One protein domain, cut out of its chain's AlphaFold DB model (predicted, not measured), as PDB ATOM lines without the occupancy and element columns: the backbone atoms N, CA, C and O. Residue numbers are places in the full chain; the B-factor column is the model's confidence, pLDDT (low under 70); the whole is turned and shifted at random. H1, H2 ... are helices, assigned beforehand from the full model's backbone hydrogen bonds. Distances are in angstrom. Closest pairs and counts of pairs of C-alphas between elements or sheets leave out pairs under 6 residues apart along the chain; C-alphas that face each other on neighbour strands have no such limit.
ATOM      1  N   TYR A  82     239.582 147.204 234.235       93.62
ATOM      2  CA  TYR A  82     238.132 147.074 234.177       93.62
ATOM      3  C   TYR A  82     237.494 148.399 234.592       93.62
ATOM      4  O   TYR A  82     237.420 148.728 235.777       93.62
ATOM      5  N   TRP A  83     237.039 149.150 233.595       94.56
ATOM      6  CA  TRP A  83     236.458 150.479 233.765       94.56
ATOM      7  C   TRP A  83     235.027 150.481 234.312       94.56
ATOM      8  O   TRP A  83     234.577 151.491 234.845       94.56
ATOM      9  N   GLY A  84     234.305 149.362 234.194       92.75
ATOM     10  CA  GLY A  84     232.895 149.297 234.573       92.75
ATOM     11  C   GLY A  84     232.054 150.338 233.830       92.75
ATOM     12  O   GLY A  84     232.222 150.540 232.630       92.75
ATOM     13  N   GLY A  85     231.137 150.984 234.547       92.44
ATOM     14  CA  GLY A  85     230.286 152.054 234.027       92.44
ATOM     15  C   GLY A  85     230.890 153.459 234.054       92.44
ATOM     16  O   GLY A  85     230.195 154.391 233.657       92.44
ATOM     17  N   ASP A  86     232.138 153.610 234.509       92.12
ATOM     18  CA  ASP A  86     232.823 154.904 234.665       92.12
ATOM     19  C   ASP A  86     234.105 154.952 233.810       92.12
ATOM     20  O   ASP A  86     235.162 155.411 234.243       92.12
ATOM     21  N   GLY A  87     234.031 154.421 232.587       92.56
ATOM     22  CA  GLY A  87     235.145 154.468 231.643       92.56
ATOM     23  C   GLY A  87     235.502 155.883 231.184       92.56
ATOM     24  O   GLY A  87     234.663 156.787 231.234       92.56
ATOM     25  N   PRO A  88     236.751 156.088 230.727       93.94
ATOM     26  CA  PRO A  88     237.196 157.376 230.218       93.94
ATOM     27  C   PRO A  88     236.379 157.771 228.985       93.94
ATOM     28  O   PRO A  88     235.962 156.924 228.191       93.94
ATOM     29  N   GLN A  89     236.204 159.074 228.782       93.00
ATOM     30  CA  GLN A  89     235.755 159.567 227.484       93.00
ATOM     31  C   GLN A  89     236.881 159.381 226.472       93.00
ATOM     32  O   GLN A  89     238.027 159.723 226.762       93.00
ATOM     33  N   LEU A  90     236.548 158.843 225.300       92.75
ATOM     34  CA  LEU A  90     237.498 158.690 224.208       92.75
ATOM     35  C   LEU A  90     237.903 160.083 223.682       92.75
ATOM     36  O   LEU A  90     237.015 160.850 223.297       92.75
ATOM     37  N   PRO A  91     239.205 160.422 223.657       95.44
ATOM     38  CA  PRO A  91     239.689 161.653 223.049       95.44
ATOM     39  C   PRO A  91     239.248 161.800 221.592       95.44
ATOM     40  O   PRO A  91     239.099 160.815 220.862       95.44
ATOM     41  N   ARG A  92     239.028 163.047 221.163       92.94
ATOM     42  CA  ARG A  92     238.447 163.349 219.848       92.94
ATOM     43  C   ARG A  92     239.330 162.848 218.707       92.94
ATOM     44  O   ARG A  92     238.798 162.393 217.704       92.94
ATOM     45  N   GLU A  93     240.645 162.896 218.882       93.69
ATOM     46  CA  GLU A  93     241.629 162.388 217.926       93.69
ATOM     47  C   GLU A  93     241.471 160.890 217.630       93.69
ATOM     48  O   GLU A  93     241.795 160.455 216.534       93.69
ATOM     49  N   PHE A  94     240.928 160.099 218.561       93.31
ATOM     50  CA  PHE A  94     240.666 158.673 218.341       93.31
ATOM     51  C   PHE A  94     239.245 158.402 217.839       93.31
ATOM     52  O   PHE A  94     238.965 157.315 217.342       93.31
ATOM     53  N   ALA A  95     238.332 159.366 217.963       90.50
ATOM     54  CA  ALA A  95     237.001 159.270 217.368       90.50
ATOM     55  C   ALA A  95     237.013 159.552 215.853       90.50
ATOM     56  O   ALA A  95     236.082 159.154 215.158       90.50
ATOM     57  N   ASP A  96     238.047 160.237 215.355       91.06
ATOM     58  CA  ASP A  96     238.269 160.517 213.935       91.06
ATOM     59  C   ASP A  96     239.772 160.710 213.668       91.06
ATOM     60  O   ASP A  96     240.292 161.828 213.687       91.06
ATOM     61  N   TRP A  97     240.474 159.595 213.467       92.25
ATOM     62  CA  TRP A  97     241.864 159.561 213.029       92.25
ATOM     63  C   TRP A  97     241.898 159.400 211.511       92.25
ATOM     64  O   TRP A  97     241.805 158.285 210.996       92.25
ATOM     65  N   ASP A  98     241.986 160.512 210.782       90.44
ATOM     66  CA  ASP A  98     242.000 160.534 209.312       90.44
ATOM     67  C   ASP A  98     240.843 159.731 208.676       90.44
ATOM     68  O   ASP A  98     241.021 159.001 207.696       90.44
ATOM     69  N   GLY A  99     239.635 159.842 209.241       88.19
ATOM     70  CA  GLY A  99     238.452 159.106 208.792       88.19
ATOM     71  C   GLY A  99     238.302 157.701 209.384       88.19
ATOM     72  O   GLY A  99     237.385 156.981 208.990       88.19
ATOM     73  N   ILE A 100     239.169 157.299 210.320       88.12
ATOM     74  CA  ILE A 100     239.073 156.040 211.068       88.12
ATOM     75  C   ILE A 100     238.618 156.338 212.494       88.12
ATOM     76  O   ILE A 100     239.269 157.077 213.227       88.12
ATOM     77  N   ASN A 101     237.530 155.709 212.930       88.12
ATOM     78  CA  ASN A 101     237.028 155.852 214.289       88.12
ATOM     79  C   ASN A 101     237.422 154.625 215.137       88.12
ATOM     80  O   ASN A 101     237.013 153.498 214.866       88.12
ATOM     81  N   LEU A 102     238.230 154.822 216.184       87.31
ATOM     82  CA  LEU A 102     238.636 153.750 217.111       87.31
ATOM     83  C   LEU A 102     237.547 153.436 218.148       87.31
ATOM     84  O   LEU A 102     237.586 152.391 218.796       87.31
ATOM     85  N   GLY A 103     236.589 154.342 218.325       83.00
ATOM     86  CA  GLY A 103     235.450 154.211 219.228       83.00
ATOM     87  C   GLY A 103     234.175 153.728 218.549       83.00
ATOM     88  O   GLY A 103     233.094 153.980 219.084       83.00
ATOM     89  N   GLU A 104     234.261 153.105 217.368       80.12
ATOM     90  CA  GLU A 104     233.071 152.678 216.631       80.12
ATOM     91  C   GLU A 104     232.174 151.767 217.485       80.12
ATOM     92  O   GLU A 104     232.618 150.723 217.977       80.12
ATOM     93  N   PRO A 105     230.884 152.111 217.649       71.50
ATOM     94  CA  PRO A 105     229.962 151.258 218.376       71.50
ATOM     95  C   PRO A 105     229.725 149.977 217.570       71.50
ATOM     96  O   PRO A 105     229.303 150.028 216.419       71.50
ATOM     97  N   GLY A 106     229.986 148.811 218.160       70.38
ATOM     98  CA  GLY A 106     229.781 147.543 217.464       70.38
ATOM     99  C   GLY A 106     230.566 146.377 218.050       70.38
ATOM    100  O   GLY A 106     231.258 146.506 219.058       70.38
ATOM    101  N   ARG A 107     230.417 145.219 217.406       70.94
ATOM    102  CA  ARG A 107     231.222 144.011 217.628       70.94
ATOM    103  C   ARG A 107     232.009 143.718 216.351       70.94
ATOM    104  O   ARG A 107     231.647 144.213 215.290       70.94
ATOM    105  N   ASP A 108     233.041 142.888 216.469       68.56
ATOM    106  CA  ASP A 108     233.778 142.313 215.334       68.56
ATOM    107  C   ASP A 108     234.547 143.327 214.466       68.56
ATOM    108  O   ASP A 108     234.716 143.154 213.258       68.56
ATOM    109  N   HIS A 109     235.074 144.377 215.101       74.19
ATOM    110  CA  HIS A 109     235.938 145.359 214.447       74.19
ATOM    111  C   HIS A 109     237.307 144.776 214.103       74.19
ATOM    112  O   HIS A 109     237.930 144.078 214.906       74.19
ATOM    113  N   THR A 110     237.805 145.090 212.905       68.94
ATOM    114  CA  THR A 110     239.122 144.625 212.454       68.94
ATOM    115  C   THR A 110     240.146 145.751 212.501       68.94
ATOM    116  O   THR A 110     239.910 146.837 211.987       68.94
ATOM    117  N   TYR A 111     241.332 145.456 213.029       74.50
ATOM    118  CA  TYR A 111     242.459 146.391 213.133       74.50
ATOM    119  C   TYR A 111     243.175 146.655 211.794       74.50
ATOM    120  O   TYR A 111     244.245 147.253 211.773       74.50
ATOM    121  N   ARG A 112     242.649 146.167 210.661       77.00
ATOM    122  CA  ARG A 112     243.366 146.178 209.369       77.00
ATOM    123  C   ARG A 112     243.653 147.586 208.851       77.00
ATOM    124  O   ARG A 112     244.597 147.757 208.089       77.00
ATOM    125  N   SER A 113     242.841 148.561 209.244       81.88
ATOM    126  CA  SER A 113     243.019 149.972 208.907       81.88
ATOM    127  C   SER A 113     243.952 150.705 209.876       81.88
ATOM    128  O   SER A 113     244.279 151.861 209.633       81.88
ATOM    129  N   TYR A 114     244.392 150.069 210.967       89.19
ATOM    130  CA  TYR A 114     245.100 150.758 212.038       89.19
ATOM    131  C   TYR A 114     246.596 150.882 211.749       89.19
ATOM    132  O   TYR A 114     247.282 149.888 211.505       89.19
ATOM    133  N   THR A 115     247.114 152.110 211.799       91.50
ATOM    134  CA  THR A 115     248.540 152.380 211.587       91.50
ATOM    135  C   THR A 115     249.342 152.179 212.883       91.50
ATOM    136  O   THR A 115     248.794 152.324 213.980       91.50
ATOM    137  N   PRO A 116     250.655 151.882 212.801       92.88
ATOM    138  CA  PRO A 116     251.504 151.771 213.989       92.88
ATOM    139  C   PRO A 116     251.530 153.043 214.846       92.88
ATOM    140  O   PRO A 116     251.554 152.955 216.069       92.88
ATOM    141  N   GLU A 117     251.497 154.217 214.210       94.62
ATOM    142  CA  GLU A 117     251.454 155.515 214.891       94.62
ATOM    143  C   GLU A 117     250.177 155.672 215.717       94.62
ATOM    144  O   GLU A 117     250.238 156.001 216.899       94.62
ATOM    145  N   MET A 118     249.032 155.357 215.117       93.31
ATOM    146  CA  MET A 118     247.734 155.439 215.773       93.31
ATOM    147  C   MET A 118     247.634 154.473 216.960       93.31
ATOM    148  O   MET A 118     247.167 154.849 218.034       93.31
ATOM    149  N   ILE A 119     248.131 153.241 216.797       92.12
ATOM    150  CA  ILE A 119     248.202 152.253 217.883       92.12
ATOM    151  C   ILE A 119     249.098 152.767 219.016       92.12
ATOM    152  O   ILE A 119     248.703 152.706 220.180       92.12
ATOM    153  N   ALA A 120     250.281 153.297 218.695       95.25
ATOM    154  CA  ALA A 120     251.209 153.823 219.692       95.25
ATOM    155  C   ALA A 120     250.621 155.024 220.451       95.25
ATOM    156  O   ALA A 120     250.722 155.074 221.676       95.25
ATOM    157  N   ALA A 121     249.964 155.953 219.749       96.19
ATOM    158  CA  ALA A 121     249.288 157.096 220.356       96.19
ATOM    159  C   ALA A 121     248.157 156.653 221.297       96.19
ATOM    160  O   ALA A 121     248.054 157.147 222.421       96.19
ATOM    161  N   PHE A 122     247.349 155.677 220.873       94.56
ATOM    162  CA  PHE A 122     246.267 155.138 221.691       94.56
ATOM    163  C   PHE A 122     246.787 154.433 222.949       94.56
ATOM    164  O   PHE A 122     246.283 154.680 224.043       94.56
ATOM    165  N   ILE A 123     247.826 153.597 222.825       94.62
ATOM    166  CA  ILE A 123     248.462 152.936 223.977       94.62
ATOM    167  C   ILE A 123     249.043 153.978 224.938       94.62
ATOM    168  O   ILE A 123     248.776 153.906 226.135       94.62
ATOM    169  N   ALA A 124     249.760 154.983 224.429       96.62
ATOM    170  CA  ALA A 124     250.341 156.043 225.251       96.62
ATOM    171  C   ALA A 124     249.283 156.854 226.016       96.62
ATOM    172  O   ALA A 124     249.548 157.316 227.125       96.62
ATOM    173  N   TRP A 125     248.090 157.030 225.441       96.44
ATOM    174  CA  TRP A 125     246.950 157.612 226.143       96.44
ATOM    175  C   TRP A 125     246.397 156.665 227.216       96.44
ATOM    176  O   TRP A 125     246.225 157.084 228.360       96.44
ATOM    177  N   VAL A 126     246.163 155.390 226.888       94.94
ATOM    178  CA  VAL A 126     245.651 154.392 227.844       94.94
ATOM    179  C   VAL A 126     246.585 154.224 229.047       94.94
ATOM    180  O   VAL A 126     246.101 154.118 230.172       94.94
ATOM    181  N   ASP A 127     247.900 154.256 228.837       95.50
ATOM    182  CA  ASP A 127     248.910 154.122 229.896       95.50
ATOM    183  C   ASP A 127     248.905 155.287 230.906       95.50
ATOM    184  O   ASP A 127     249.456 155.158 232.000       95.50
ATOM    185  N   GLN A 128     248.262 156.415 230.584       96.25
ATOM    186  CA  GLN A 128     248.079 157.540 231.513       96.25
ATOM    187  C   GLN A 128     246.853 157.371 232.419       96.25
ATOM    188  O   GLN A 128     246.655 158.153 233.352       96.25
ATOM    189  N   LEU A 129     246.002 156.385 232.140       95.94
ATOM    190  CA  LEU A 129     244.746 156.193 232.844       95.94
ATOM    191  C   LEU A 129     244.911 155.294 234.087       95.94
ATOM    192  O   LEU A 129     245.815 154.459 234.146       95.94
ATOM    193  N   PRO A 130     244.010 155.408 235.084       94.62
ATOM    194  CA  PRO A 130     243.943 154.474 236.205       94.62
ATOM    195  C   PRO A 130     243.949 152.987 235.803       94.62
ATOM    196  O   PRO A 130     243.301 152.571 234.842       94.62
ATOM    197  N   VAL A 131     244.645 152.158 236.587       94.19
ATOM    198  CA  VAL A 131     244.795 150.712 236.340       94.19
ATOM    199  C   VAL A 131     243.980 149.857 237.310       94.19
ATOM    200  O   VAL A 131     243.739 150.248 238.452       94.19
ATOM    201  N   GLY A 132     243.568 148.665 236.873       93.81
ATOM    202  CA  GLY A 132     242.824 147.712 237.704       93.81
ATOM    203  C   GLY A 132     241.305 147.903 237.657       93.81
ATOM    204  O   GLY A 132     240.741 148.192 236.606       93.81
ATOM    205  N   TYR A 133     240.619 147.672 238.776       93.69
ATOM    206  CA  TYR A 133     239.161 147.813 238.876       93.69
ATOM    207  C   TYR A 133     238.779 149.257 239.219       93.69
ATOM    208  O   TYR A 133     239.213 149.756 240.255       93.69
ATOM    209  N   GLN A 134     237.950 149.892 238.386       95.19
ATOM    210  CA  GLN A 134     237.569 151.303 238.552       95.19
ATOM    211  C   GLN A 134     236.145 151.474 239.082       95.19
ATOM    212  O   GLN A 134     235.925 152.240 240.015       95.19
TER     213      GLN A 134
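This is residues 82 to 134 of the 144 residues of the protein "Nmad2 domain-containing protein" of Mycolicibacterium sp. CBMA 247 (UniProt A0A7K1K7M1). Little regular structure: one straight helix, H2, lies along the longest axis on one side of a body of loops, with the very short helix H1 near it and the loop of residues 105 to 110 sticking out. The two ends of the printed part come near each other. The printed part has 53 residues with two named helices, H1 then H2, which hold 15 residues, and no named strand; the class is all helix. It is only just compact, close to loose, with a radius of gyration of the C-alphas of 11.9 A and spans of 30 by 23 by 18 A.

The printed part begins at Tyr 82, C-alpha at (238.132, 147.074, 234.177). H1 is residues 92 to 95, 5.0 A long. H2 is residues 116 to 126, 15.3 A long, from C-alpha 116 at (251.504, 151.771, 213.989) to C-alpha 126 at (245.651, 154.392, 227.844).

H1 and H2 are close but not clearly touching; their closest C-alphas, those of Phe 94 and Phe 122, are 7.4 A apart. In H2 every O i to N i+4 pair is within hydrogen-bond range; H1 is too short for such a pair.

The C-alphas farthest apart, those of Asp 98 and Tyr 133, are 32.3 A apart, and those of Tyr 82 and Gln 134 are 6.1 A apart. The printed part has no cut. The link from H1 to H2, 20 residues, is long. Residues 108 and 110 are under pLDDT 70.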